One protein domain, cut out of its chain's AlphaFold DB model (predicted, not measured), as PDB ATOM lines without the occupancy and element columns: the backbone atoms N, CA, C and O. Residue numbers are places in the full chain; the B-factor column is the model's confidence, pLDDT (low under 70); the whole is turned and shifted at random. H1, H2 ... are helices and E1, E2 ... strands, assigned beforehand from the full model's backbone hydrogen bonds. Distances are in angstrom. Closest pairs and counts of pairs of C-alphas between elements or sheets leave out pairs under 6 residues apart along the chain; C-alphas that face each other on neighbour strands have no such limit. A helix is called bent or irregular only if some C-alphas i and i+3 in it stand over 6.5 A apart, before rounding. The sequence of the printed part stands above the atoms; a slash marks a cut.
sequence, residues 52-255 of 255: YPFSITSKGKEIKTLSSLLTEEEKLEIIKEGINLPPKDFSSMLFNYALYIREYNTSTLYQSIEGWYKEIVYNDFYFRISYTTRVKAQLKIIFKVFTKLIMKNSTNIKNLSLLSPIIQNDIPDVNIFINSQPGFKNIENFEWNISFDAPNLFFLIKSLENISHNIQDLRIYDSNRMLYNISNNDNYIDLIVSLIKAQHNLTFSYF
ATOM      1  N   TYR A  52      11.407 -13.173  33.831       90.50
ATOM      2  CA  TYR A  52      11.823 -14.588  33.811       90.50
ATOM      3  C   TYR A  52      10.966 -15.440  32.858       90.50
ATOM      4  O   TYR A  52      10.386 -16.445  33.282       90.50
ATOM      5  N   PRO A  53      10.836 -15.069  31.572       89.50
ATOM      6  CA  PRO A  53       9.813 -15.636  30.692       89.50
ATOM      7  C   PRO A  53       9.941 -17.161  30.545       89.50
ATOM      8  O   PRO A  53       8.943 -17.874  30.550       89.50
ATOM      9  N   PHE A  54      11.166 -17.684  30.503       88.81
ATOM     10  CA  PHE A  54      11.432 -19.107  30.261       88.81
ATOM     11  C   PHE A  54      11.262 -19.995  31.505       88.81
ATOM     12  O   PHE A  54      11.231 -21.216  31.387       88.81
ATOM     13  N   SER A  55      11.130 -19.398  32.694       78.31
ATOM     14  CA  SER A  55      10.882 -20.129  33.946       78.31
ATOM     15  C   SER A  55       9.397 -20.445  34.171       78.31
ATOM     16  O   SER A  55       9.055 -21.359  34.918       78.31
ATOM     17  N   ILE A  56       8.504 -19.688  33.520       66.12
ATOM     18  CA  ILE A  56       7.065 -19.694  33.805       66.12
ATOM     19  C   ILE A  56       6.354 -20.814  33.044       66.12
ATOM     20  O   ILE A  56       5.495 -21.497  33.610       66.12
ATOM     21  N   THR A  57       6.689 -21.024  31.764       62.91
ATOM     22  CA  THR A  57       6.131 -22.132  30.981       62.91
ATOM     23  C   THR A  57       7.174 -22.810  30.094       62.91
ATOM     24  O   THR A  57       7.906 -22.181  29.337       62.91
ATOM     25  N   SER A  58       7.195 -24.142  30.116       61.88
ATOM     26  CA  SER A  58       8.033 -24.960  29.229       61.88
ATOM     27  C   SER A  58       7.365 -25.229  27.871       61.88
ATOM     28  O   SER A  58       7.658 -26.231  27.220       61.88
ATOM     29  N   LYS A  59       6.385 -24.403  27.468       74.38
ATOM     30  CA  LYS A  59       5.521 -24.669  26.301       74.38
ATOM     31  C   LYS A  59       5.858 -23.823  25.072       74.38
ATOM     32  O   LYS A  59       5.228 -24.002  24.042       74.38
ATOM     33  N   GLY A  60       6.835 -22.918  25.158       85.75
ATOM     34  CA  GLY A  60       7.339 -22.172  23.998       85.75
ATOM     35  C   GLY A  60       6.484 -20.980  23.557       85.75
ATOM     36  O   GLY A  60       6.767 -20.363  22.530       85.75
ATOM     37  N   LYS A  61       5.471 -20.592  24.342       87.38
ATOM     38  CA  LYS A  61       4.635 -19.409  24.057       87.38
ATOM     39  C   LYS A  61       5.446 -18.114  24.075       87.38
ATOM     40  O   LYS A  61       5.154 -17.167  23.345       87.38
ATOM     41  N   GLU A  62       6.477 -18.078  24.900       89.88
ATOM     42  CA  GLU A  62       7.398 -16.960  25.047       89.88
ATOM     43  C   GLU A  62       8.267 -16.825  23.799       89.88
ATOM     44  O   GLU A  62       8.430 -15.723  23.286       89.88
ATOM     45  N   ILE A  63       8.730 -17.946  23.239       92.50
ATOM     46  CA  ILE A  63       9.484 -17.978  21.979       92.50
ATOM     47  C   ILE A  63       8.615 -17.516  20.819       92.50
ATOM     48  O   ILE A  63       9.045 -16.668  20.045       92.50
ATOM     49  N   LYS A  64       7.362 -17.975  20.760       89.69
ATOM     50  CA  LYS A  64       6.369 -17.472  19.802       89.69
ATOM     51  C   LYS A  64       6.126 -15.966  19.924       89.69
ATOM     52  O   LYS A  64       5.860 -15.280  18.946       89.69
ATOM     53  N   THR A  65       6.182 -15.426  21.135       90.31
ATOM     54  CA  THR A  65       6.048 -13.979  21.329       90.31
ATOM     55  C   THR A  65       7.318 -13.266  20.852       90.31
ATOM     56  O   THR A  65       7.256 -12.301  20.094       90.31
ATOM     57  N   LEU A  66       8.493 -13.774  21.213       92.06
ATOM     58  CA  LEU A  66       9.773 -13.208  20.793       92.06
ATOM     59  C   LEU A  66      10.023 -13.332  19.279       92.06
ATOM     60  O   LEU A  66      10.700 -12.475  18.720       92.06
ATOM     61  N   SER A  67       9.463 -14.335  18.590       90.88
ATOM     62  CA  SER A  67       9.664 -14.543  17.144       90.88
ATOM     63  C   SER A  67       9.169 -13.371  16.300       90.88
ATOM     64  O   SER A  67       9.699 -13.108  15.223       90.88
ATOM     65  N   SER A  68       8.183 -12.632  16.806       87.56
ATOM     66  CA  SER A  68       7.668 -11.424  16.158       87.56
ATOM     67  C   SER A  68       8.653 -10.247  16.170       87.56
ATOM     68  O   SER A  68       8.513  -9.334  15.359       87.56
ATOM     69  N   LEU A  69       9.638 -10.267  17.077       90.94
ATOM     70  CA  LEU A  69      10.668  -9.234  17.218       90.94
ATOM     71  C   LEU A  69      11.879  -9.492  16.310       90.94
ATOM     72  O   LEU A  69      12.772  -8.648  16.244       90.94
ATOM     73  N   LEU A  70      11.923 -10.647  15.639       91.69
ATOM     74  CA  LEU A  70      12.995 -10.997  14.712       91.69
ATOM     75  C   LEU A  70      12.945 -10.110  13.464       91.69
ATOM     76  O   LEU A  70      11.864  -9.805  12.950       91.69
ATOM     77  N   THR A  71      14.113  -9.742  12.941       91.00
ATOM     78  CA  THR A  71      14.211  -9.083  11.631       91.00
ATOM     79  C   THR A  71      13.947 -10.074  10.498       91.00
ATOM     80  O   THR A  71      13.971 -11.291  10.697       91.00
ATOM     81  N   GLU A  72      13.707  -9.577   9.284       89.25
ATOM     82  CA  GLU A  72      13.529 -10.454   8.120       89.25
ATOM     83  C   GLU A  72      14.778 -11.313   7.859       89.25
ATOM     84  O   GLU A  72      14.661 -12.493   7.537       89.25
ATOM     85  N   GLU A  73      15.980 -10.781   8.090       91.94
ATOM     86  CA  GLU A  73      17.231 -11.535   7.953       91.94
ATOM     87  C   GLU A  73      17.341 -12.678   8.973       91.94
ATOM     88  O   GLU A  73      17.752 -13.784   8.621       91.94
ATOM     89  N   GLU A  74      16.950 -12.432  10.226       92.56
ATOM     90  CA  GLU A  74      16.956 -13.441  11.293       92.56
ATOM     91  C   GLU A  74      15.919 -14.541  11.027       92.56
ATOM     92  O   GLU A  74      16.207 -15.728  11.199       92.56
ATOM     93  N   LYS A  75      14.732 -14.174  10.525       90.75
ATOM     94  CA  LYS A  75      13.712 -15.140  10.084       90.75
ATOM     95  C   LYS A  75      14.226 -16.003   8.935       90.75
ATOM     96  O   LYS A  75      14.037 -17.219   8.949       90.75
ATOM     97  N   LEU A  76      14.910 -15.399   7.964       90.75
ATOM     98  CA  LEU A  76      15.518 -16.123   6.849       90.75
ATOM     99  C   LEU A  76      16.611 -17.100   7.313       90.75
ATOM    100  O   LEU A  76      16.742 -18.158   6.701       90.75
ATOM    101  N   GLU A  77      17.366 -16.798   8.380       91.75
ATOM    102  CA  GLU A  77      18.343 -17.734   8.978       91.75
ATOM    103  C   GLU A  77      17.647 -19.022   9.462       91.75
ATOM    104  O   GLU A  77      18.159 -20.115   9.235       91.75
ATOM    105  N   ILE A  78      16.443 -18.914  10.036       91.06
ATOM    106  CA  ILE A  78      15.640 -20.065  10.487       91.06
ATOM    107  C   ILE A  78      15.007 -20.814   9.299       91.06
ATOM    108  O   ILE A  78      15.055 -22.042   9.236       91.06
ATOM    109  N   ILE A  79      14.427 -20.089   8.336       89.25
ATOM    110  CA  ILE A  79      13.714 -20.684   7.189       89.25
ATOM    111  C   ILE A  79      14.665 -21.474   6.280       89.25
ATOM    112  O   ILE A  79      14.289 -22.532   5.774       89.25
ATOM    113  N   LYS A  80      15.910 -21.007   6.099       89.94
ATOM    114  CA  LYS A  80      16.933 -21.692   5.284       89.94
ATOM    115  C   LYS A  80      17.250 -23.108   5.768       89.94
ATOM    116  O   LYS A  80      17.623 -23.949   4.958       89.94
ATOM    117  N   GLU A  81      17.018 -23.399   7.043       86.88
ATOM    118  CA  GLU A  81      17.168 -24.742   7.614       86.88
ATOM    119  C   GLU A  81      15.957 -25.656   7.353       86.88
ATOM    120  O   GLU A  81      15.886 -26.789   7.843       86.88
ATOM    121  N   GLY A  82      14.979 -25.184   6.577       82.38
ATOM    122  CA  GLY A  82      13.769 -25.918   6.220       82.38
ATOM    123  C   GLY A  82      12.729 -25.957   7.337       82.38
ATOM    124  O   GLY A  82      12.033 -26.963   7.468       82.38
ATOM    125  N   ILE A  83      12.656 -24.908   8.162       83.00
ATOM    126  CA  ILE A  83      11.612 -24.726   9.179       83.00
ATOM    127  C   ILE A  83      10.561 -23.762   8.624       83.00
ATOM    128  O   ILE A  83      10.865 -22.607   8.325       83.00
ATOM    129  N   ASN A  84       9.313 -24.218   8.522       78.56
ATOM    130  CA  ASN A  84       8.202 -23.382   8.073       78.56
ATOM    131  C   ASN A  84       7.593 -22.625   9.256       78.56
ATOM    132  O   ASN A  84       6.912 -23.217  10.090       78.56
ATOM    133  N   LEU A  85       7.828 -21.315   9.324       76.19
ATOM    134  CA  LEU A  85       7.288 -20.464  10.384       76.19
ATOM    135  C   LEU A  85       5.852 -20.008  10.050       76.19
ATOM    136  O   LEU A  85       5.611 -19.545   8.931       76.19
ATOM    137  N   PRO A  86       4.885 -20.109  10.983       71.31
ATOM    138  CA  PRO A  86       3.521 -19.639  10.764       71.31
ATOM    139  C   PRO A  86       3.464 -18.126  10.471       71.31
ATOM    140  O   PRO A  86       4.080 -17.343  11.193       71.31
ATOM    141  N   PRO A  87       2.640 -17.655   9.514       65.62
ATOM    142  CA  PRO A  87       2.529 -16.223   9.200       65.62
ATOM    143  C   PRO A  87       2.061 -15.356  10.380       65.62
ATOM    144  O   PRO A  87       2.413 -14.183  10.479       65.62
ATOM    145  N   LYS A  88       1.252 -15.927  11.288       63.84
ATOM    146  CA  LYS A  88       0.721 -15.235  12.476       63.84
ATOM    147  C   LYS A  88       1.774 -14.967  13.551       63.84
ATOM    148  O   LYS A  88       1.514 -14.159  14.437       63.84
ATOM    149  N   ASP A  89       2.947 -15.585  13.461       60.25
ATOM    150  CA  ASP A  89       4.007 -15.454  14.465       60.25
ATOM    151  C   ASP A  89       4.788 -14.128  14.330       60.25
ATOM    152  O   ASP A  89       5.715 -13.872  15.096       60.25
ATOM    153  N   PHE A  90       4.385 -13.263  13.384       61.81
ATOM    154  CA  PHE A  90       5.072 -12.019  13.013       61.81
ATOM    155  C   PHE A  90       4.197 -10.756  13.054       61.81
ATOM    156  O   PHE A  90       4.562  -9.731  12.479       61.81
ATOM    157  N   SER A  91       3.032 -10.801  13.706       63.94
ATOM    158  CA  SER A  91       2.190  -9.609  13.887       63.94
ATOM    159  C   SER A  91       2.889  -8.534  14.733       63.94
ATOM    160  O   SER A  91       3.611  -8.874  15.672       63.94
ATOM    161  N   SER A  92       2.627  -7.249  14.455       65.31
ATOM    162  CA  SER A  92       3.204  -6.131  15.214       65.31
ATOM    163  C   SER A  92       2.890  -6.224  16.711       65.31
ATOM    164  O   SER A  92       1.759  -6.495  17.118       65.31
ATOM    165  N   MET A  93       3.906  -5.990  17.545       72.50
ATOM    166  CA  MET A  93       3.771  -6.046  19.000       72.50
ATOM    167  C   MET A  93       3.621  -4.668  19.627       72.50
ATOM    168  O   MET A  93       4.222  -3.688  19.196       72.50
ATOM    169  N   LEU A  94       2.836  -4.621  20.704       81.25
ATOM    170  CA  LEU A  94       2.652  -3.422  21.525       81.25
ATOM    171  C   LEU A  94       3.861  -3.126  22.423       81.25
ATOM    172  O   LEU A  94       4.022  -1.991  22.867       81.25
ATOM    173  N   PHE A  95       4.681  -4.141  22.702       87.44
ATOM    174  CA  PHE A  95       5.820  -4.068  23.609       87.44
ATOM    175  C   PHE A  95       7.023  -4.792  23.005       87.44
ATOM    176  O   PHE A  95       6.872  -5.846  22.390       87.44
ATOM    177  N   ASN A  96       8.223  -4.258  23.233       90.69
ATOM    178  CA  ASN A  96       9.455  -5.003  23.001       90.69
ATOM    179  C   ASN A  96       9.751  -5.847  24.247       90.69
ATOM    180  O   ASN A  96      10.452  -5.421  25.163       90.69
ATOM    181  N   TYR A  97       9.154  -7.035  24.283       93.25
ATOM    182  CA  TYR A  97       9.215  -7.951  25.417       93.25
ATOM    183  C   TYR A  97      10.643  -8.357  25.806       93.25
ATOM    184  O   TYR A  97      10.927  -8.535  26.991       93.25
ATOM    185  N   ALA A  98      11.556  -8.429  24.832       94.19
ATOM    186  CA  ALA A  98      12.952  -8.766  25.078       94.19
ATOM    187  C   ALA A  98      13.671  -7.730  25.967       94.19
ATOM    188  O   ALA A  98      14.587  -8.097  26.693       94.19
ATOM    189  N   LEU A  99      13.232  -6.461  25.990       94.88
ATOM    190  CA  LEU A  99      13.815  -5.424  26.862       94.88
ATOM    191  C   LEU A  99      13.669  -5.743  28.359       94.88
ATOM    192  O   LEU A  99      14.462  -5.279  29.187       94.88
ATOM    193  N   TYR A 100      12.622  -6.486  28.722       94.50
ATOM    194  CA  TYR A 100      12.250  -6.736  30.113       94.50
ATOM    195  C   TYR A 100      12.909  -7.977  30.705       94.50
ATOM    196  O   TYR A 100      12.854  -8.154  31.918       94.50
ATOM    197  N   ILE A 101      13.581  -8.783  29.882       95.38
ATOM    198  CA  ILE A 101      14.266  -9.998  30.320       95.38
ATOM    199  C   ILE A 101      15.366  -9.635  31.328       95.38
ATOM    200  O   ILE A 101      16.159  -8.706  31.121       95.38
ATOM    201  N   ARG A 102      15.377 -10.352  32.457       95.56
ATOM    202  CA  ARG A 102      16.353 -10.218  33.555       95.56
ATOM    203  C   ARG A 102      17.118 -11.508  33.835       95.56
ATOM    204  O   ARG A 102      18.032 -11.496  34.659       95.56
ATOM    205  N   GLU A 103      16.781 -12.585  33.137       94.62
ATOM    206  CA  GLU A 103      17.446 -13.878  33.221       94.62
ATOM    207  C   GLU A 103      17.841 -14.380  31.832       94.62
ATOM    208  O   GLU A 103      17.014 -14.438  30.921       94.62
ATOM    209  N   TYR A 104      19.100 -14.787  31.695       94.94
ATOM    210  CA  TYR A 104      19.554 -15.610  30.586       94.94
ATOM    211  C   TYR A 104      19.962 -16.977  31.130       94.94
ATOM    212  O   TYR A 104      21.015 -17.128  31.746       94.94
ATOM    213  N   ASN A 105      19.107 -17.970  30.907       93.38
ATOM    214  CA  ASN A 105      19.346 -19.351  31.297       93.38
ATOM    215  C   ASN A 105      19.340 -20.227  30.042       93.38
ATOM    216  O   ASN A 105      18.328 -20.331  29.346       93.38
ATOM    217  N   THR A 106      20.482 -20.840  29.735       91.62
ATOM    218  CA  THR A 106      20.669 -21.642  28.516       91.62
ATOM    219  C   THR A 106      19.740 -22.850  28.475       91.62
ATOM    220  O   THR A 106      19.205 -23.177  27.416       91.62
ATOM    221  N   SER A 107      19.509 -23.492  29.622       88.88
ATOM    222  CA  SER A 107      18.668 -24.684  29.738       88.88
ATOM    223  C   SER A 107      17.191 -24.356  29.518       88.88
ATOM    224  O   SER A 107      16.552 -24.962  28.655       88.88
ATOM    225  N   THR A 108      16.644 -23.363  30.227       91.00
ATOM    226  CA  THR A 108      15.220 -23.006  30.097       91.00
ATOM    227  C   THR A 108      14.914 -22.380  28.740       91.00
ATOM    228  O   THR A 108      13.917 -22.747  28.121       91.00
ATOM    229  N   LEU A 109      15.805 -21.534  28.205       92.62
ATOM    230  CA  LEU A 109      15.674 -21.001  26.846       92.62
ATOM    231  C   LEU A 109      15.623 -22.132  25.810       92.62
ATOM    232  O   LEU A 109      14.752 -22.134  24.938       92.62
ATOM    233  N   TYR A 110      16.526 -23.112  25.914       90.25
ATOM    234  CA  TYR A 110      16.533 -24.261  25.010       90.25
ATOM    235  C   TYR A 110      15.239 -25.079  25.122       90.25
ATOM    236  O   TYR A 110      14.654 -25.426  24.099       90.25
ATOM    237  N   GLN A 111      14.752 -25.340  26.339       88.50
ATOM    238  CA  GLN A 111      13.489 -26.053  26.561       88.50
ATOM    239  C   GLN A 111      12.289 -25.310  25.960       88.50
ATOM    240  O   GLN A 111      11.454 -25.927  25.299       88.50
ATOM    241  N   SER A 112      12.205 -23.988  26.133       91.25
ATOM    242  CA  SER A 112      11.144 -23.180  25.525       91.25
ATOM    243  C   SER A 112      11.225 -23.203  23.995       91.25
ATOM    244  O   SER A 112      10.192 -23.318  23.332       91.25
ATOM    245  N   ILE A 113      12.433 -23.144  23.419       91.44
ATOM    246  CA  ILE A 113      12.649 -23.258  21.967       91.44
ATOM    247  C   ILE A 113      12.213 -24.624  21.462       91.44
ATOM    248  O   ILE A 113      11.535 -24.716  20.445       91.44
ATOM    249  N   GLU A 114      12.571 -25.681  22.179       88.69
ATOM    250  CA  GLU A 114      12.175 -27.032  21.830       88.69
ATOM    251  C   GLU A 114      10.647 -27.199  21.894       88.69
ATOM    252  O   GLU A 114      10.059 -27.806  21.002       88.69
ATOM    253  N   GLY A 115       9.992 -26.620  22.905       88.25
ATOM    254  CA  GLY A 115       8.533 -26.581  23.018       88.25
ATOM    255  C   GLY A 115       7.866 -25.875  21.835       88.25
ATOM    256  O   GLY A 115       6.947 -26.421  21.231       88.25
ATOM    257  N   TRP A 116       8.374 -24.705  21.443       89.31
ATOM    258  CA  TRP A 116       7.862 -23.964  20.286       89.31
ATOM    259  C   TRP A 116       8.121 -24.691  18.962       89.31
ATOM    260  O   TRP A 116       7.232 -24.798  18.120       89.31
ATOM    261  N   TYR A 117       9.317 -25.256  18.797       88.50
ATOM    262  CA  TYR A 117       9.668 -26.070  17.636       88.50
ATOM    263  C   TYR A 117       8.731 -27.278  17.507       88.50
ATOM    264  O   TYR A 117       8.262 -27.578  16.410       88.50
ATOM    265  N   LYS A 118       8.397 -27.934  18.629       85.00
ATOM    266  CA  LYS A 118       7.379 -28.989  18.665       85.00
ATOM    267  C   LYS A 118       6.039 -28.455  18.164       85.00
ATOM    268  O   LYS A 118       5.490 -29.060  17.262       85.00
ATOM    269  N   GLU A 119       5.533 -27.319  18.641       82.88
ATOM    270  CA  GLU A 119       4.254 -26.777  18.140       82.88
ATOM    271  C   GLU A 119       4.248 -26.505  16.625       82.88
ATOM    272  O   GLU A 119       3.237 -26.747  15.965       82.88
ATOM    273  N   ILE A 120       5.367 -26.043  16.059       82.88
ATOM    274  CA  ILE A 120       5.486 -25.795  14.615       82.88
ATOM    275  C   ILE A 120       5.470 -27.106  13.823       82.88
ATOM    276  O   ILE A 120       4.772 -27.213  12.814       82.88
ATOM    277  N   VAL A 121       6.236 -28.102  14.276       79.38
ATOM    278  CA  VAL A 121       6.447 -29.360  13.546       79.38
ATOM    279  C   VAL A 121       5.331 -30.384  13.802       79.38
ATOM    280  O   VAL A 121       5.005 -31.155  12.908       79.38
ATOM    281  N   TYR A 122       4.684 -30.376  14.974       67.81
ATOM    282  CA  TYR A 122       3.623 -31.327  15.358       67.81
ATOM    283  C   TYR A 122       2.296 -31.150  14.604       67.81
ATOM    284  O   TYR A 122       1.397 -31.970  14.787       67.81
ATOM    285  N   ASN A 123       2.155 -30.146  13.729       57.41
ATOM    286  CA  ASN A 123       1.075 -30.182  12.737       57.41
ATOM    287  C   ASN A 123       1.211 -31.384  11.772       57.41
ATOM    288  O   ASN A 123       0.220 -31.748  11.145       57.41
ATOM    289  N   ASP A 124       2.377 -32.045  11.717       52.06
ATOM    290  CA  ASP A 124       2.535 -33.402  11.182       52.06
ATOM    291  C   ASP A 124       2.366 -34.447  12.306       52.06
ATOM    292  O   ASP A 124       3.204 -34.620  13.196       52.06
ATOM    293  N   PHE A 125       1.230 -35.142  12.277       43.31
ATOM    294  CA  PHE A 125       0.790 -36.131  13.266       43.31
ATOM    295  C   PHE A 125       1.837 -37.259  13.474       43.31
ATOM    296  O   PHE A 125       2.260 -37.906  12.519       43.31
ATOM    297  N   TYR A 126       2.173 -37.551  14.742       51.75
ATOM    298  CA  TYR A 126       2.968 -38.696  15.257       51.75
ATOM    299  C   TYR A 126       4.503 -38.610  15.376       51.75
ATOM    300  O   TYR A 126       5.138 -39.639  15.622       51.75
ATOM    301  N   PHE A 127       5.143 -37.439  15.344       53.00
ATOM    302  CA  PHE A 127       6.594 -37.406  15.574       53.00
ATOM    303  C   PHE A 127       6.967 -37.317  17.068       53.00
ATOM    304  O   PHE A 127       7.075 -36.234  17.641       53.00
ATOM    305  N   ARG A 128       7.283 -38.454  17.714       55.47
ATOM    306  CA  ARG A 128       8.307 -38.418  18.778       55.47
ATOM    307  C   ARG A 128       9.551 -37.860  18.097       55.47
ATOM    308  O   ARG A 128      10.040 -38.513  17.182       55.47
ATOM    309  N   ILE A 129      10.031 -36.677  18.490       55.19
ATOM    310  CA  ILE A 129      11.273 -36.123  17.941       55.19
ATOM    311  C   ILE A 129      12.375 -37.149  18.182       55.19
ATOM    312  O   ILE A 129      12.927 -37.251  19.274       55.19
ATOM    313  N   SER A 130      12.694 -37.935  17.156       61.31
ATOM    314  CA  SER A 130      14.016 -38.511  17.074       61.31
ATOM    315  C   SER A 130      14.934 -37.305  16.922       61.31
ATOM    316  O   SER A 130      14.765 -36.492  16.008       61.31
ATOM    317  N   TYR A 131      15.852 -37.117  17.871       71.12
ATOM    318  CA  TYR A 131      16.877 -36.075  17.795       71.12
ATOM    319  C   TYR A 131      17.881 -36.435  16.701       71.12
ATOM    320  O   TYR A 131      19.047 -36.738  16.959       71.12
ATOM    321  N   THR A 132      17.399 -36.441  15.462       81.81
ATOM    322  CA  THR A 132      18.217 -36.588  14.272       81.81
ATOM    323  C   THR A 132      19.225 -35.449  14.230       81.81
ATOM    324  O   THR A 132      19.006 -34.364  14.778       81.81
ATOM    325  N   THR A 133      20.324 -35.671  13.518       84.06
ATOM    326  CA  THR A 133      21.330 -34.638  13.258       84.06
ATOM    327  C   THR A 133      20.700 -33.361  12.691       84.06
ATOM    328  O   THR A 133      21.080 -32.264  13.091       84.06
ATOM    329  N   ARG A 134      19.672 -33.496  11.838       86.00
ATOM    330  CA  ARG A 134      18.936 -32.364  11.258       86.00
ATOM    331  C   ARG A 134      18.183 -31.550  12.312       86.00
ATOM    332  O   ARG A 134      18.326 -30.333  12.338       86.00
ATOM    333  N   VAL A 135      17.422 -32.198  13.196       86.25
ATOM    334  CA  VAL A 135      16.677 -31.492  14.257       86.25
ATOM    335  C   VAL A 135      17.639 -30.787  15.216       86.25
ATOM    336  O   VAL A 135      17.404 -29.643  15.599       86.25
ATOM    337  N   LYS A 136      18.764 -31.426  15.565       85.94
ATOM    338  CA  LYS A 136      19.796 -30.795  16.402       85.94
ATOM    339  C   LYS A 136      20.382 -29.542  15.744       85.94
ATOM    340  O   LYS A 136      20.538 -28.528  16.421       85.94
ATOM    341  N   ALA A 137      20.674 -29.595  14.442       87.94
ATOM    342  CA  ALA A 137      21.170 -28.444  13.685       87.94
ATOM    343  C   ALA A 137      20.149 -27.293  13.658       87.94
ATOM    344  O   ALA A 137      20.493 -26.155  13.974       87.94
ATOM    345  N   GLN A 138      18.879 -27.612  13.401       90.12
ATOM    346  CA  GLN A 138      17.769 -26.660  13.427       90.12
ATOM    347  C   GLN A 138      17.621 -25.981  14.796       90.12
ATOM    348  O   GLN A 138      17.651 -24.755  14.883       90.12
ATOM    349  N   LEU A 139      17.546 -26.754  15.883       89.88
ATOM    350  CA  LEU A 139      17.454 -26.208  17.242       89.88
ATOM    351  C   LEU A 139      18.675 -25.353  17.603       89.88
ATOM    352  O   LEU A 139      18.526 -24.336  18.278       89.88
ATOM    353  N   LYS A 140      19.878 -25.714  17.133       90.50
ATOM    354  CA  LYS A 140      21.096 -24.908  17.322       90.50
ATOM    355  C   LYS A 140      20.988 -23.535  16.662       90.50
ATOM    356  O   LYS A 140      21.384 -22.538  17.264       90.50
ATOM    357  N   ILE A 141      20.434 -23.471  15.458       92.50
ATOM    358  CA  ILE A 141      20.266 -22.212  14.726       92.50
ATOM    359  C   ILE A 141      19.188 -21.346  15.373       92.50
ATOM    360  O   ILE A 141      19.432 -20.167  15.617       92.50
ATOM    361  N   ILE A 142      18.057 -21.936  15.767       93.25
ATOM    362  CA  ILE A 142      17.012 -21.213  16.503       93.25
ATOM    363  C   ILE A 142      17.571 -20.662  17.825       93.25
ATOM    364  O   ILE A 142      17.403 -19.480  18.122       93.25
ATOM    365  N   PHE A 143      18.312 -21.475  18.586       93.75
ATOM    366  CA  PHE A 143      18.956 -21.049  19.833       93.75
ATOM    367  C   PHE A 143      19.909 -19.869  19.629       93.75
ATOM    368  O   PHE A 143      19.863 -18.897  20.385       93.75
ATOM    369  N   LYS A 144      20.729 -19.907  18.573       94.50
ATOM    370  CA  LYS A 144      21.612 -18.798  18.190       94.50
ATOM    371  C   LYS A 144      20.825 -17.524  17.870       94.50
ATOM    372  O   LYS A 144      21.198 -16.459  18.356       94.50
ATOM    373  N   VAL A 145      19.757 -17.618  17.077       95.81
ATOM    374  CA  VAL A 145      18.935 -16.462  16.680       95.81
ATOM    375  C   VAL A 145      18.276 -15.810  17.897       95.81
ATOM    376  O   VAL A 145      18.428 -14.608  18.105       95.81
ATOM    377  N   PHE A 146      17.630 -16.592  18.763       95.50
ATOM    378  CA  PHE A 146      17.007 -16.043  19.971       95.50
ATOM    379  C   PHE A 146      18.030 -15.524  20.983       95.50
ATOM    380  O   PHE A 146      17.776 -14.515  21.635       95.50
ATOM    381  N   THR A 147      19.211 -16.138  21.069       95.50
ATOM    382  CA  THR A 147      20.314 -15.598  21.876       95.50
ATOM    383  C   THR A 147      20.728 -14.213  21.384       95.50
ATOM    384  O   THR A 147      20.800 -13.289  22.188       95.50
ATOM    385  N   LYS A 148      20.924 -14.024  20.070       96.12
ATOM    386  CA  LYS A 148      21.215 -12.696  19.501       96.12
ATOM    387  C   LYS A 148      20.109 -11.690  19.818       96.12
ATOM    388  O   LYS A 148      20.415 -10.582  20.248       96.12
ATOM    389  N   LEU A 149      18.843 -12.077  19.645       95.75
ATOM    390  CA  LEU A 149      17.699 -11.216  19.947       95.75
ATOM    391  C   LEU A 149      17.713 -10.761  21.413       95.75
ATOM    392  O   LEU A 149      17.563  -9.568  21.683       95.75
ATOM    393  N   ILE A 150      17.912 -11.695  22.350       96.00
ATOM    394  CA  ILE A 150      17.955 -11.398  23.785       96.00
ATOM    395  C   ILE A 150      19.132 -10.476  24.095       96.00
ATOM    396  O   ILE A 150      18.917  -9.436  24.712       96.00
ATOM    397  N   MET A 151      20.341 -10.800  23.632       95.44
ATOM    398  CA  MET A 151      21.542 -10.011  23.927       95.44
ATOM    399  C   MET A 151      21.500  -8.606  23.306       95.44
ATOM    400  O   MET A 151      21.979  -7.654  23.913       95.44
ATOM    401  N   LYS A 152      20.862  -8.452  22.139       94.12
ATOM    402  CA  LYS A 152      20.660  -7.159  21.467       94.12
ATOM    403  C   LYS A 152      19.681  -6.237  22.201       94.12
ATOM    404  O   LYS A 152      19.808  -5.022  22.098       94.12
ATOM    405  N   ASN A 153      18.671  -6.793  22.871       93.75
ATOM    406  CA  ASN A 153      17.567  -6.013  23.442       93.75
ATOM    407  C   ASN A 153      17.628  -5.905  24.970       93.75
ATOM    408  O   ASN A 153      17.220  -4.894  25.535       93.75
ATOM    409  N   SER A 154      18.106  -6.933  25.664       92.62
ATOM    410  CA  SER A 154      18.074  -6.967  27.126       92.62
ATOM    411  C   SER A 154      19.112  -6.015  27.698       92.62
ATOM    412  O   SER A 154      20.307  -6.157  27.458       92.62
ATOM    413  N   THR A 155      18.659  -5.054  28.499       89.19
ATOM    414  CA  THR A 155      19.533  -4.011  29.052       89.19
ATOM    415  C   THR A 155      19.950  -4.248  30.499       89.19
ATOM    416  O   THR A 155      20.703  -3.453  31.052       89.19
ATOM    417  N   ASN A 156      19.457  -5.298  31.157       93.12
ATOM    418  CA  ASN A 156      19.742  -5.504  32.576       93.12
ATOM    419  C   ASN A 156      19.623  -6.972  33.001       93.12
ATOM    420  O   ASN A 156      18.819  -7.311  33.869       93.12
ATOM    421  N   ILE A 157      20.378  -7.860  32.356       96.12
ATOM    422  CA  ILE A 157      20.426  -9.269  32.761       96.12
ATOM    423  C   ILE A 157      21.122  -9.349  34.125       96.12
ATOM    424  O   ILE A 157      22.288  -8.984  34.242       96.12
ATOM    425  N   LYS A 158      20.383  -9.819  35.135       96.19
ATOM    426  CA  LYS A 158      20.851  -9.985  36.519       96.19
ATOM    427  C   LYS A 158      21.160 -11.437  36.858       96.19
ATOM    428  O   LYS A 158      22.015 -11.696  37.696       96.19
ATOM    429  N   ASN A 159      20.470 -12.372  36.213       96.31
ATOM    430  CA  ASN A 159      20.618 -13.801  36.453       96.31
ATOM    431  C   ASN A 159      21.187 -14.451  35.196       96.31
ATOM    432  O   ASN A 159      20.561 -14.409  34.135       96.31
ATOM    433  N   LEU A 160      22.377 -15.028  35.307       96.19
ATOM    434  CA  LEU A 160      23.008 -15.800  34.251       96.19
ATOM    435  C   LEU A 160      23.098 -17.253  34.706       96.19
ATOM    436  O   LEU A 160      23.621 -17.538  35.775       96.19
ATOM    437  N   SER A 161      22.604 -18.176  33.893       94.25
ATOM    438  CA  SER A 161      22.690 -19.604  34.174       94.25
ATOM    439  C   SER A 161      23.157 -20.328  32.915       94.25
ATOM    440  O   SER A 161      22.441 -20.428  31.916       94.25
ATOM    441  N   LEU A 162      24.410 -20.775  32.941       91.44
ATOM    442  CA  LEU A 162      25.086 -21.489  31.861       91.44
ATOM    443  C   LEU A 162      25.117 -22.979  32.201       91.44
ATOM    444  O   LEU A 162      26.158 -23.573  32.484       91.44
ATOM    445  N   LEU A 163      23.923 -23.567  32.227       82.44
ATOM    446  CA  LEU A 163      23.707 -24.985  32.487       82.44
ATOM    447  C   LEU A 163      23.607 -25.723  31.156       82.44
ATOM    448  O   LEU A 163      22.883 -25.285  30.257       82.44
ATOM    449  N   SER A 164      24.323 -26.840  31.026       67.69
ATOM    450  CA  SER A 164      24.313 -27.637  29.798       67.69
ATOM    451  C   SER A 164      22.894 -28.140  29.498       67.69
ATOM    452  O   SER A 164      22.342 -28.926  30.277       67.69
ATOM    453  N   PRO A 165      22.277 -27.735  28.372       56.62
ATOM    454  CA  PRO A 165      21.175 -28.491  27.813       56.62
ATOM    455  C   PRO A 165      21.782 -29.788  27.276       56.62
ATOM    456  O   PRO A 165      22.708 -29.732  26.473       56.62
ATOM    457  N   ILE A 166      21.228 -30.938  27.664       56.97
ATOM    458  CA  ILE A 166      21.702 -32.322  27.411       56.97
ATOM    459  C   ILE A 166      22.095 -32.627  25.935       56.97
ATOM    460  O   ILE A 166      22.647 -33.680  25.629       56.97
ATOM    461  N   ILE A 167      21.804 -31.728  24.990       58.34
ATOM    462  CA  ILE A 167      21.879 -31.940  23.541       58.34
ATOM    463  C   ILE A 167      22.762 -30.896  22.821       58.34
ATOM    464  O   ILE A 167      23.170 -31.141  21.683       58.34
ATOM    465  N   GLN A 168      23.093 -29.760  23.453       62.62
ATOM    466  CA  GLN A 168      24.064 -28.791  22.925       62.62
ATOM    467  C   GLN A 168      25.368 -28.888  23.715       62.62
ATOM    468  O   GLN A 168      25.407 -28.566  24.898       62.62
ATOM    469  N   ASN A 169      26.442 -29.293  23.035       69.62
ATOM    470  CA  ASN A 169      27.767 -29.381  23.652       69.62
ATOM    471  C   ASN A 169      28.330 -27.999  24.033       69.62
ATOM    472  O   ASN A 169      29.152 -27.919  24.936       69.62
ATOM    473  N   ASP A 170      27.888 -26.925  23.367       84.44
ATOM    474  CA  ASP A 170      28.409 -25.569  23.560       84.44
ATOM    475  C   ASP A 170      27.343 -24.499  23.261       84.44
ATOM    476  O   ASP A 170      26.357 -24.760  22.561       84.44
ATOM    477  N   ILE A 171      27.575 -23.286  23.763       90.50
ATOM    478  CA  ILE A 171      26.790 -22.086  23.456       90.50
ATOM    479  C   ILE A 171      27.106 -21.559  22.035       90.50
ATOM    480  O   ILE A 171      28.069 -21.998  21.399       90.50
ATOM    481  N   PRO A 172      26.298 -20.628  21.488       92.25
ATOM    482  CA  PRO A 172      26.640 -19.881  20.282       92.25
ATOM    483  C   PRO A 172      27.968 -19.130  20.402       92.25
ATOM    484  O   PRO A 172      28.503 -18.969  21.493       92.25
ATOM    485  N   ASP A 173      28.452 -18.621  19.266       93.88
ATOM    486  CA  ASP A 173      29.668 -17.805  19.188       93.88
ATOM    487  C   ASP A 173      29.729 -16.770  20.323       93.88
ATOM    488  O   ASP A 173      28.818 -15.948  20.485       93.88
ATOM    489  N   VAL A 174      30.817 -16.827  21.092       93.81
ATOM    490  CA  VAL A 174      31.042 -15.997  22.278       93.81
ATOM    491  C   VAL A 174      30.904 -14.493  21.992       93.81
ATOM    492  O   VAL A 174      30.452 -13.724  22.845       93.81
ATOM    493  N   ASN A 175      31.199 -14.062  20.763       95.50
ATOM    494  CA  ASN A 175      31.113 -12.665  20.348       95.50
ATOM    495  C   ASN A 175      29.687 -12.104  20.416       95.50
ATOM    496  O   ASN A 175      29.521 -10.897  20.573       95.50
ATOM    497  N   ILE A 176      28.653 -12.954  20.333       94.88
ATOM    498  CA  ILE A 176      27.255 -12.528  20.515       94.88
ATOM    499  C   ILE A 176      27.064 -11.921  21.910       94.88
ATOM    500  O   ILE A 176      26.315 -10.959  22.075       94.88
ATOM    501  N   PHE A 177      27.762 -12.459  22.904       93.94
ATOM    502  CA  PHE A 177      27.650 -12.031  24.289       93.94
ATOM    503  C   PHE A 177      28.578 -10.858  24.598       93.94
ATOM    504  O   PHE A 177      28.119  -9.852  25.132       93.94
ATOM    505  N   ILE A 178      29.856 -10.964  24.218       91.06
ATOM    506  CA  ILE A 178      30.892  -9.967  24.546       91.06
ATOM    507  C   ILE A 178      30.613  -8.616  23.873       91.06
ATOM    508  O   ILE A 178      30.811  -7.566  24.481       91.06
ATOM    509  N   ASN A 179      30.129  -8.627  22.627       92.19
ATOM    510  CA  ASN A 179      29.916  -7.393  21.864       92.19
ATOM    511  C   ASN A 179      28.581  -6.708  22.184       92.19
ATOM    512  O   ASN A 179      28.349  -5.579  21.751       92.19
ATOM    513  N   SER A 180      27.695  -7.376  22.922       90.06
ATOM    514  CA  SER A 180      26.397  -6.820  23.290       90.06
ATOM    515  C   SER A 180      26.534  -5.870  24.475       90.06
ATOM    516  O   SER A 180      27.191  -6.184  25.463       90.06
ATOM    517  N   GLN A 181      25.891  -4.703  24.389       88.19
ATOM    518  CA  GLN A 181      25.924  -3.680  25.434       88.19
ATOM    519  C   GLN A 181      24.510  -3.421  25.967       88.19
ATOM    520  O   GLN A 181      23.603  -3.186  25.168       88.19
ATOM    521  N   PRO A 182      24.295  -3.453  27.296       89.31
ATOM    522  CA  PRO A 182      25.290  -3.630  28.362       89.31
ATOM    523  C   PRO A 182      25.700  -5.094  28.609       89.31
ATOM    524  O   PRO A 182      26.526  -5.352  29.486       89.31
ATOM    525  N   GLY A 183      25.122  -6.047  27.869       90.56
ATOM    526  CA  GLY A 183      25.485  -7.462  27.931       90.56
ATOM    527  C   GLY A 183      25.365  -8.025  29.346       90.56
ATOM    528  O   GLY A 183      24.304  -7.971  29.966       90.56
ATOM    529  N   PHE A 184      26.477  -8.541  29.860       94.56
ATOM    530  CA  PHE A 184      26.572  -9.211  31.157       94.56
ATOM    531  C   PHE A 184      27.158  -8.346  32.280       94.56
ATOM    532  O   PHE A 184      27.478  -8.838  33.360       94.56
ATOM    533  N   LYS A 185      27.241  -7.028  32.074       93.69
ATOM    534  CA  LYS A 185      27.822  -6.094  33.047       93.69
ATOM    535  C   LYS A 185      27.131  -6.087  34.419       93.69
ATOM    536  O   LYS A 185      27.782  -5.856  35.435       93.69
ATOM    537  N   ASN A 186      25.822  -6.341  34.450       94.19
ATOM    538  CA  ASN A 186      24.982  -6.196  35.645       94.19
ATOM    539  C   ASN A 186      24.546  -7.538  36.257       94.19
ATOM    540  O   ASN A 186      23.534  -7.583  36.955       94.19
ATOM    541  N   ILE A 187      25.269  -8.626  35.978       96.00
ATOM    542  CA  ILE A 187      24.962  -9.921  36.592       96.00
ATOM    543  C   ILE A 187      25.179  -9.832  38.103       96.00
ATOM    544  O   ILE A 187      26.217  -9.361  38.563       96.00
ATOM    545  N   GLU A 188      24.196 -10.331  38.843       96.19
ATOM    546  CA  GLU A 188      24.182 -10.456  40.300       96.19
ATOM    547  C   GLU A 188      24.205 -11.934  40.716       96.19
ATOM    548  O   GLU A 188      24.883 -12.286  41.674       96.19
ATOM    549  N   ASN A 189      23.533 -12.814  39.969       96.69
ATOM    550  CA  ASN A 189      23.493 -14.250  40.244       96.69
ATOM    551  C   ASN A 189      24.040 -15.012  39.039       96.69
ATOM    552  O   ASN A 189      23.530 -14.855  37.925       96.69
ATOM    553  N   PHE A 190      25.063 -15.832  39.259       96.12
ATOM    554  CA  PHE A 190      25.704 -16.614  38.217       96.12
ATOM    555  C   PHE A 190      25.768 -18.099  38.580       96.12
ATOM    556  O   PHE A 190      26.376 -18.495  39.571       96.12
ATOM    557  N   GLU A 191      25.160 -18.928  37.736       94.50
ATOM    558  CA  GLU A 191      25.227 -20.380  37.820       94.50
ATOM    559  C   GLU A 191      25.968 -20.958  36.614       94.50
ATOM    560  O   GLU A 191      25.678 -20.625  35.462       94.50
ATOM    561  N   TRP A 192      26.901 -21.870  36.870       91.31
ATOM    562  CA  TRP A 192      27.726 -22.483  35.838       91.31
ATOM    563  C   TRP A 192      27.883 -23.981  36.076       91.31
ATOM    564  O   TRP A 192      28.290 -24.406  37.153       91.31
ATOM    565  N   ASN A 193      27.587 -24.789  35.053       86.88
ATOM    566  CA  ASN A 193      27.967 -26.199  35.030       86.88
ATOM    567  C   ASN A 193      29.220 -26.393  34.166       86.88
ATOM    568  O   ASN A 193      29.225 -26.024  32.986       86.88
ATOM    569  N   ILE A 194      30.277 -26.959  34.746       81.75
ATOM    570  CA  ILE A 194      31.561 -27.139  34.067       81.75
ATOM    571  C   ILE A 194      31.409 -28.136  32.908       81.75
ATOM    572  O   ILE A 194      30.867 -29.230  33.058       81.75
ATOM    573  N   SER A 195      31.926 -27.756  31.736       79.06
ATOM    574  CA  SER A 195      31.934 -28.577  30.523       79.06
ATOM    575  C   SER A 195      33.284 -28.456  29.812       79.06
ATOM    576  O   SER A 195      33.771 -27.341  29.606       79.06
ATOM    577  N   PHE A 196      33.877 -29.597  29.443       72.25
ATOM    578  CA  PHE A 196      35.223 -29.697  28.856       72.25
ATOM    579  C   PHE A 196      35.240 -29.634  27.317       72.25
ATOM    580  O   PHE A 196      36.287 -29.375  26.734       72.25
ATOM    581  N   ASP A 197      34.078 -29.752  26.666       78.75
ATOM    582  CA  ASP A 197      33.922 -29.710  25.200       78.75
ATOM    583  C   ASP A 197      33.138 -28.470  24.724       78.75
ATOM    584  O   ASP A 197      32.366 -28.521  23.763       78.75
ATOM    585  N   ALA A 198      33.319 -27.346  25.424       85.88
ATOM    586  CA  ALA A 198      32.559 -26.113  25.221       85.88
ATOM    587  C   ALA A 198      33.488 -24.882  25.121       85.88
ATOM    588  O   ALA A 198      33.609 -24.114  26.081       85.88
ATOM    589  N   PRO A 199      34.200 -24.686  23.993       89.12
ATOM    590  CA  PRO A 199      35.159 -23.592  23.852       89.12
ATOM    591  C   PRO A 199      34.512 -22.204  23.943       89.12
ATOM    592  O   PRO A 199      35.091 -21.320  24.572       89.12
ATOM    593  N   ASN A 200      33.321 -21.984  23.369       91.50
ATOM    594  CA  ASN A 200      32.659 -20.678  23.476       91.50
ATOM    595  C   ASN A 200      32.242 -20.390  24.914       91.50
ATOM    596  O   ASN A 200      32.405 -19.262  25.374       91.50
ATOM    597  N   LEU A 201      31.759 -21.405  25.636       90.38
ATOM    598  CA  LEU A 201      31.480 -21.287  27.061       90.38
ATOM    599  C   LEU A 201      32.745 -20.913  27.838       90.38
ATOM    600  O   LEU A 201      32.720 -19.941  28.586       90.38
ATOM    601  N   PHE A 202      33.856 -21.623  27.624       89.81
ATOM    602  CA  PHE A 202      35.134 -21.316  28.271       89.81
ATOM    603  C   PHE A 202      35.563 -19.860  28.031       89.81
ATOM    604  O   PHE A 202      35.883 -19.137  28.978       89.81
ATOM    605  N   PHE A 203      35.516 -19.397  26.777       92.88
ATOM    606  CA  PHE A 203      35.848 -18.010  26.450       92.88
ATOM    607  C   PHE A 203      34.866 -17.012  27.058       92.88
ATOM    608  O   PHE A 203      35.304 -15.955  27.505       92.88
ATOM    609  N   LEU A 204      33.573 -17.346  27.134       93.94
ATOM    610  CA  LEU A 204      32.588 -16.496  27.792       93.94
ATOM    611  C   LEU A 204      32.949 -16.302  29.263       93.94
ATOM    612  O   LEU A 204      33.039 -15.161  29.708       93.94
ATOM    613  N   ILE A 205      33.212 -17.392  29.991       93.25
ATOM    614  CA  ILE A 205      33.603 -17.321  31.405       93.25
ATOM    615  C   ILE A 205      34.862 -16.465  31.565       93.25
ATOM    616  O   ILE A 205      34.906 -15.591  32.427       93.25
ATOM    617  N   LYS A 206      35.854 -16.646  30.685       93.69
ATOM    618  CA  LYS A 206      37.089 -15.848  30.708       93.69
ATOM    619  C   LYS A 206      36.827 -14.363  30.481       93.69
ATOM    620  O   LYS A 206      37.493 -13.512  31.062       93.69
ATOM    621  N   SER A 207      35.857 -14.027  29.640       95.00
ATOM    622  CA  SER A 207      35.462 -12.639  29.425       95.00
ATOM    623  C   SER A 207      34.682 -12.050  30.600       95.00
ATOM    624  O   SER A 207      34.817 -10.853  30.843       95.00
ATOM    625  N   LEU A 208      33.918 -12.850  31.355       94.44
ATOM    626  CA  LEU A 208      33.148 -12.361  32.507       94.44
ATOM    627  C   LEU A 208      34.035 -11.725  33.584       94.44
ATOM    628  O   LEU A 208      33.615 -10.728  34.163       94.44
ATOM    629  N   GLU A 209      35.271 -12.202  33.776       92.31
ATOM    630  CA  GLU A 209      36.270 -11.576  34.665       92.31
ATOM    631  C   GLU A 209      36.452 -10.070  34.398       92.31
ATOM    632  O   GLU A 209      36.668  -9.290  35.320       92.31
ATOM    633  N   ASN A 210      36.336  -9.649  33.134       92.62
ATOM    634  CA  ASN A 210      36.586  -8.271  32.703       92.62
ATOM    635  C   ASN A 210      35.306  -7.457  32.458       92.62
ATOM    636  O   ASN A 210      35.382  -6.260  32.188       92.62
ATOM    637  N   ILE A 211      34.140  -8.105  32.463       92.81
ATOM    638  CA  ILE A 211      32.858  -7.483  32.103       92.81
ATOM    639  C   ILE A 211      31.964  -7.337  33.338       92.81
ATOM    640  O   ILE A 211      31.234  -6.350  33.455       92.81
ATOM    641  N   SER A 212      32.014  -8.310  34.248       92.94
ATOM    642  CA  SER A 212      31.090  -8.465  35.368       92.94
ATOM    643  C   SER A 212      31.851  -8.384  36.691       92.94
ATOM    644  O   SER A 212      32.681  -9.242  36.985       92.94
ATOM    645  N   HIS A 213      31.538  -7.368  37.498       94.19
ATOM    646  CA  HIS A 213      32.214  -7.101  38.784       94.19
ATOM    647  C   HIS A 213      31.266  -7.098  39.995       94.19
ATOM    648  O   HIS A 213      31.677  -6.855  41.132       94.19
ATOM    649  N   ASN A 214      29.978  -7.347  39.746       93.75
ATOM    650  CA  ASN A 214      28.899  -7.246  40.726       93.75
ATOM    651  C   ASN A 214      28.221  -8.594  41.007       93.75
ATOM    652  O   ASN A 214      27.107  -8.598  41.531       93.75
ATOM    653  N   ILE A 215      28.862  -9.721  40.678       95.81
ATOM    654  CA  ILE A 215      28.307 -11.040  40.999       95.81
ATOM    655  C   ILE A 215      28.298 -11.198  42.526       95.81
ATOM    656  O   ILE A 215      29.319 -11.019  43.192       95.81
ATOM    657  N   GLN A 216      27.122 -11.507  43.065       95.25
ATOM    658  CA  GLN A 216      26.833 -11.661  44.490       95.25
ATOM    659  C   GLN A 216      26.603 -13.123  44.864       95.25
ATOM    660  O   GLN A 216      27.048 -13.528  45.929       95.25
ATOM    661  N   ASP A 217      25.954 -13.917  44.014       95.56
ATOM    662  CA  ASP A 217      25.784 -15.365  44.203       95.56
ATOM    663  C   ASP A 217      26.453 -16.095  43.036       95.56
ATOM    664  O   ASP A 217      26.035 -15.945  41.886       95.56
ATOM    665  N   LEU A 218      27.512 -16.855  43.322       95.06
ATOM    666  CA  LEU A 218      28.179 -17.722  42.349       95.06
ATOM    667  C   LEU A 218      28.006 -19.183  42.748       95.06
ATOM    668  O   LEU A 218      28.502 -19.607  43.798       95.06
ATOM    669  N   ARG A 219      27.368 -19.954  41.861       93.12
ATOM    670  CA  ARG A 219      27.183 -21.401  41.998       93.12
ATOM    671  C   ARG A 219      27.864 -22.131  40.863       93.12
ATOM    672  O   ARG A 219      27.549 -21.916  39.692       93.12
ATOM    673  N   ILE A 220      28.777 -23.018  41.223       90.00
ATOM    674  CA  ILE A 220      29.505 -23.844  40.266       90.00
ATOM    675  C   ILE A 220      29.169 -25.298  40.540       90.00
ATOM    676  O   ILE A 220      29.258 -25.748  41.681       90.00
ATOM    677  N   TYR A 221      28.781 -26.000  39.480       86.38
ATOM    678  CA  TYR A 221      28.445 -27.413  39.498       86.38
ATOM    679  C   TYR A 221      29.487 -28.202  38.703       86.38
ATOM    680  O   TYR A 221      29.772 -27.868  37.549       86.38
ATOM    681  N   ASP A 222      29.997 -29.285  39.290       80.00
ATOM    682  CA  ASP A 222      30.812 -30.288  38.591       80.00
ATOM    683  C   ASP A 222      30.049 -31.619  38.497       80.00
ATOM    684  O   ASP A 222      30.395 -32.634  39.110       80.00
ATOM    685  N   SER A 223      28.952 -31.612  37.731       67.25
ATOM    686  CA  SER A 223      27.982 -32.722  37.701       67.25
ATOM    687  C   SER A 223      28.570 -34.068  37.250       67.25
ATOM    688  O   SER A 223      27.972 -35.108  37.510       67.25
ATOM    689  N   ASN A 224      29.734 -34.062  36.596       66.44
ATOM    690  CA  ASN A 224      30.410 -35.257  36.093       66.44
ATOM    691  C   ASN A 224      31.734 -35.555  36.830       66.44
ATOM    692  O   ASN A 224      32.491 -36.416  36.380       66.44
ATOM    693  N   ARG A 225      32.023 -34.864  37.950       64.88
ATOM    694  CA  ARG A 225      33.309 -34.934  38.679       64.88
ATOM    695  C   ARG A 225      34.519 -34.758  37.757       64.88
ATOM    696  O   ARG A 225      35.555 -35.403  37.918       64.88
ATOM    697  N   MET A 226      34.373 -33.922  36.743       62.56
ATOM    698  CA  MET A 226      35.365 -33.744  35.699       62.56
ATOM    699  C   MET A 226      36.612 -33.031  36.230       62.56
ATOM    700  O   MET A 226      37.720 -33.318  35.770       62.56
ATOM    701  N   LEU A 227      36.470 -32.192  37.265       63.53
ATOM    702  CA  LEU A 227      37.615 -31.574  37.933       63.53
ATOM    703  C   LEU A 227      38.488 -32.591  38.694       63.53
ATOM    704  O   LEU A 227      39.655 -32.308  38.959       63.53
ATOM    705  N   TYR A 228      37.978 -33.794  38.982       59.53
ATOM    706  CA  TYR A 228      38.732 -34.854  39.660       59.53
ATOM    707  C   TYR A 228      39.533 -35.765  38.716       59.53
ATOM    708  O   TYR A 228      40.435 -36.459  39.179       59.53
ATOM    709  N   ASN A 229      39.222 -35.795  37.413       57.00
ATOM    710  CA  ASN A 229      39.672 -36.875  36.521       57.00
ATOM    711  C   ASN A 229      40.811 -36.523  35.546       57.00
ATOM    712  O   ASN A 229      41.254 -37.412  34.820       57.00
ATOM    713  N   ILE A 230      41.307 -35.280  35.490       55.41
ATOM    714  CA  ILE A 230      42.299 -34.888  34.473       55.41
ATOM    715  C   ILE A 230      43.404 -34.018  35.082       55.41
ATOM    716  O   ILE A 230      43.151 -32.996  35.708       55.41
ATOM    717  N   SER A 231      44.659 -34.378  34.814       54.66
ATOM    718  CA  SER A 231      45.874 -33.634  35.178       54.66
ATOM    719  C   SER A 231      46.045 -32.271  34.469       54.66
ATOM    720  O   SER A 231      47.115 -31.688  34.557       54.66
ATOM    721  N   ASN A 232      45.018 -31.772  33.762       54.22
ATOM    722  CA  ASN A 232      45.010 -30.516  32.985       54.22
ATOM    723  C   ASN A 232      43.913 -29.529  33.454       54.22
ATOM    724  O   ASN A 232      43.507 -28.638  32.704       54.22
ATOM    725  N   ASN A 233      43.409 -29.687  34.681       66.31
ATOM    726  CA  ASN A 233      42.307 -28.881  35.220       66.31
ATOM    727  C   ASN A 233      42.727 -27.500  35.754       66.31
ATOM    728  O   ASN A 233      41.849 -26.693  36.070       66.31
ATOM    729  N   ASP A 234      44.030 -27.198  35.782       65.69
ATOM    730  CA  ASP A 234      44.574 -25.914  36.248       65.69
ATOM    731  C   ASP A 234      43.903 -24.726  35.546       65.69
ATOM    732  O   ASP A 234      43.493 -23.777  36.201       65.69
ATOM    733  N   ASN A 235      43.634 -24.830  34.240       81.00
ATOM    734  CA  ASN A 235      43.006 -23.746  33.479       81.00
ATOM    735  C   ASN A 235      41.591 -23.383  33.964       81.00
ATOM    736  O   ASN A 235      41.227 -22.210  33.936       81.00
ATOM    737  N   TYR A 236      40.771 -24.360  34.370       83.81
ATOM    738  CA  TYR A 236      39.417 -24.086  34.872       83.81
ATOM    739  C   TYR A 236      39.453 -23.605  36.321       83.81
ATOM    740  O   TYR A 236      38.669 -22.735  36.688       83.81
ATOM    741  N   ILE A 237      40.372 -24.130  37.134       84.94
ATOM    742  CA  ILE A 237      40.582 -23.647  38.503       84.94
ATOM    743  C   ILE A 237      41.055 -22.191  38.470       84.94
ATOM    744  O   ILE A 237      40.468 -21.351  39.149       84.94
ATOM    745  N   ASP A 238      42.040 -21.870  37.634       88.50
ATOM    746  CA  ASP A 238      42.545 -20.510  37.446       88.50
ATOM    747  C   ASP A 238      41.444 -19.563  36.976       88.50
ATOM    748  O   ASP A 238      41.335 -18.446  37.477       88.50
ATOM    749  N   LEU A 239      40.585 -20.031  36.071       89.81
ATOM    750  CA  LEU A 239      39.431 -19.288  35.577       89.81
ATOM    751  C   LEU A 239      38.395 -19.005  36.676       89.81
ATOM    752  O   LEU A 239      37.856 -17.904  36.759       89.81
ATOM    753  N   ILE A 240      38.123 -19.985  37.540       89.88
ATOM    754  CA  ILE A 240      37.242 -19.805  38.700       89.88
ATOM    755  C   ILE A 240      37.860 -18.797  39.669       89.88
ATOM    756  O   ILE A 240      37.188 -17.874  40.126       89.88
ATOM    757  N   VAL A 241      39.151 -18.949  39.971       90.88
ATOM    758  CA  VAL A 241      39.880 -18.064  40.883       90.88
ATOM    759  C   VAL A 241      39.924 -16.635  40.343       90.88
ATOM    760  O   VAL A 241      39.735 -15.695  41.118       90.88
ATOM    761  N   SER A 242      40.163 -16.452  39.043       92.75
ATOM    762  CA  SER A 242      40.205 -15.129  38.416       92.75
ATOM    763  C   SER A 242      38.829 -14.468  38.435       92.75
ATOM    764  O   SER A 242      38.707 -13.325  38.880       92.75
ATOM    765  N   LEU A 243      37.774 -15.223  38.103       93.25
ATOM    766  CA  LEU A 243      36.397 -14.754  38.187       93.25
ATOM    767  C   LEU A 243      36.034 -14.310  39.608       93.25
ATOM    768  O   LEU A 243      35.493 -13.219  39.764       93.25
ATOM    769  N   ILE A 244      36.360 -15.112  40.630       92.81
ATOM    770  CA  ILE A 244      36.107 -14.795  42.047       92.81
ATOM    771  C   ILE A 244      36.828 -13.507  42.454       92.81
ATOM    772  O   ILE A 244      36.221 -12.623  43.056       92.81
ATOM    773  N   LYS A 245      38.116 -13.379  42.110       93.12
ATOM    774  CA  LYS A 245      38.930 -12.199  42.451       93.12
ATOM    775  C   LYS A 245      38.421 -10.912  41.803       93.12
ATOM    776  O   LYS A 245      38.658  -9.838  42.349       93.12
ATOM    777  N   ALA A 246      37.738 -11.008  40.666       94.12
ATOM    778  CA  ALA A 246      37.184  -9.858  39.961       94.12
ATOM    779  C   ALA A 246      35.889  -9.294  40.580       94.12
ATOM    780  O   ALA A 246      35.425  -8.245  40.125       94.12
ATOM    781  N   GLN A 247      35.296  -9.952  41.588       94.25
ATOM    782  CA  GLN A 247      34.013  -9.548  42.177       94.25
ATOM    783  C   GLN A 247      34.177  -8.741  43.467       94.25
ATOM    784  O   GLN A 247      35.036  -9.032  44.297       94.25
ATOM    785  N   HIS A 248      33.300  -7.755  43.674       88.75
ATOM    786  CA  HIS A 248      33.359  -6.885  44.856       88.75
ATOM    787  C   HIS A 248      32.583  -7.409  46.077       88.75
ATOM    788  O   HIS A 248      33.013  -7.170  47.200       88.75
ATOM    789  N   ASN A 249      31.457  -8.109  45.882       80.12
ATOM    790  CA  ASN A 249      30.502  -8.454  46.953       80.12
ATOM    791  C   ASN A 249      30.072  -9.935  46.922       80.12
ATOM    792  O   ASN A 249      28.890 -10.248  47.057       80.12
ATOM    793  N   LEU A 250      31.018 -10.850  46.699       85.19
ATOM    794  CA  LEU A 250      30.705 -12.243  46.382       85.19
ATOM    795  C   LEU A 250      30.369 -13.107  47.607       85.19
ATOM    796  O   LEU A 250      31.153 -13.216  48.549       85.19
ATOM    797  N   THR A 251      29.256 -13.829  47.515       78.31
ATOM    798  CA  THR A 251      28.979 -15.061  48.259       78.31
ATOM    799  C   THR A 251      29.150 -16.254  47.312       78.31
ATOM    800  O   THR A 251      28.645 -16.253  46.189       78.31
ATOM    801  N   PHE A 252      29.943 -17.248  47.722       75.06
ATOM    802  CA  PHE A 252      30.375 -18.352  46.860       75.06
ATOM    803  C   PHE A 252      29.923 -19.697  47.425       75.06
ATOM    804  O   PHE A 252      30.177 -19.989  48.594       75.06
ATOM    805  N   SER A 253      29.294 -20.518  46.582       71.62
ATOM    806  CA  SER A 253      28.920 -21.898  46.906       71.62
ATOM    807  C   SER A 253      29.364 -22.853  45.792       71.62
ATOM    808  O   SER A 253      29.115 -22.606  44.612       71.62
ATOM    809  N   TYR A 254      30.013 -23.959  46.159       65.56
ATOM    810  CA  TYR A 254      30.507 -24.989  45.236       65.56
ATOM    811  C   TYR A 254      29.809 -26.323  45.527       65.56
ATOM    812  O   TYR A 254      29.757 -26.723  46.695       65.56
ATOM    813  N   PHE A 255      29.275 -26.986  44.492       62.97
ATOM    814  CA  PHE A 255      28.433 -28.186  44.613       62.97
ATOM    815  C   PHE A 255      28.890 -29.348  43.722       62.97
ATOM    816  O   PHE A 255      29.244 -29.120  42.539       62.97
TER     817      PHE A 255
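Overview. This is residues 52 to 255 of the 255 residues of an uncharacterized protein of Rhizophagus irregularis (strain DAOM 181602 / DAOM 197198 / MUCL 43194) (UniProt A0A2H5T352). The chain winds in stacked turns: five short parallel strands, E1 to E5, stand side by side in one sheet, and H7, H8, H9 and H10 make a second row along one side of it. At the E1 end, H1 to H6 form a cluster of helices with H7. The 204 printed residues hold ten named helices and five named strands, in the order H1 H2 H3 H4 H5 E1 H6 H7 E2 H8 E3 H9 E4 H10 E5, a mixed class. The whole is compact, with a radius of gyration of the C-alphas of 17.7 A and spans of 49 by 38 by 27 A.

Along the chain. The strands are E1, residues 103 to 105, E2, 159 to 162, E3, 189 to 193, 13.8 A long, E4, 217 to 221, 13.2 A, and E5, 251 to 254, which ends at C-alpha 254 (30.507, -24.989, 45.236). The longest helix, H7, residues 133 to 153, runs 30.6 A from C-alpha 133 (21.330, -34.638, 13.258). H6 is residues 106 to 121, 22.0 A, H9 199 to 211, 18.2 A, and H10 234 to 245, 16.1 A. The shorter helices are H1, 53 to 56, beginning at (9.813, -15.636, 30.692), H2, 61 to 69, H3, 72 to 79, H4, 87 to 90, H5, 97 to 100, and H8, 175 to 178.

Arrangement. The sheet runs E1 E2 E3 E4 E5, with E1 and E5 as edge strands. N 104 and O 159 are 2.9 A apart across E1 and E2, N 162 and O 191 2.8 A across E2 and E3, N 190 and O 217 2.8 A across E3 and E4, and N 253 and O 218 3.0 A across E4 and E5, each within hydrogen-bond range. Strand-helix-strand units, parallel neighbour strands with helices between, are E1, H6 H7, E2, and, with right-handed crossovers, E2, H8, E3; E3, H9, E4; and E4, H10, E5. H1, H6, H9 and H10 only graze the sheet. H9 touches H10 at a shallow tilt of 27 degrees, the same way, closest at the C-alphas of Glu 209 and Leu 243, 4.7 A. H8 and H9 only just touch, with 3 pairs of C-alphas within 8 A. The hub, H7, touches H3, H5, H6 and H8; H6 is closest at the C-alphas of Tyr 110 and Phe 143, 6.6 A, at a steep tilt of 60 degrees. H2 touches H6, about perpendicular at 86 degrees, with the C-alphas of Ile 63 and Ile 113 closest at 6.2 A. H4 touches H2, with the C-alphas of Ser 68 and Phe 90 closest at 4.1 A. Every O i to N i+4 pair is within hydrogen-bond range in H3, H6, H7 and H10, against 3 of 5 in H2 and 7 of 9 in H9.

Size, cuts and confidence. The C-alphas farthest apart, those of Ser 92 and Ser 231, are 54.6 A apart. The printed part has no cut. The links H6 to H7, E2 to H8 and E4 to H10 are long. Mean pLDDT of the printed part is 84.3; 38 residues are under 70, among them 122 to 130 and 223 to 234.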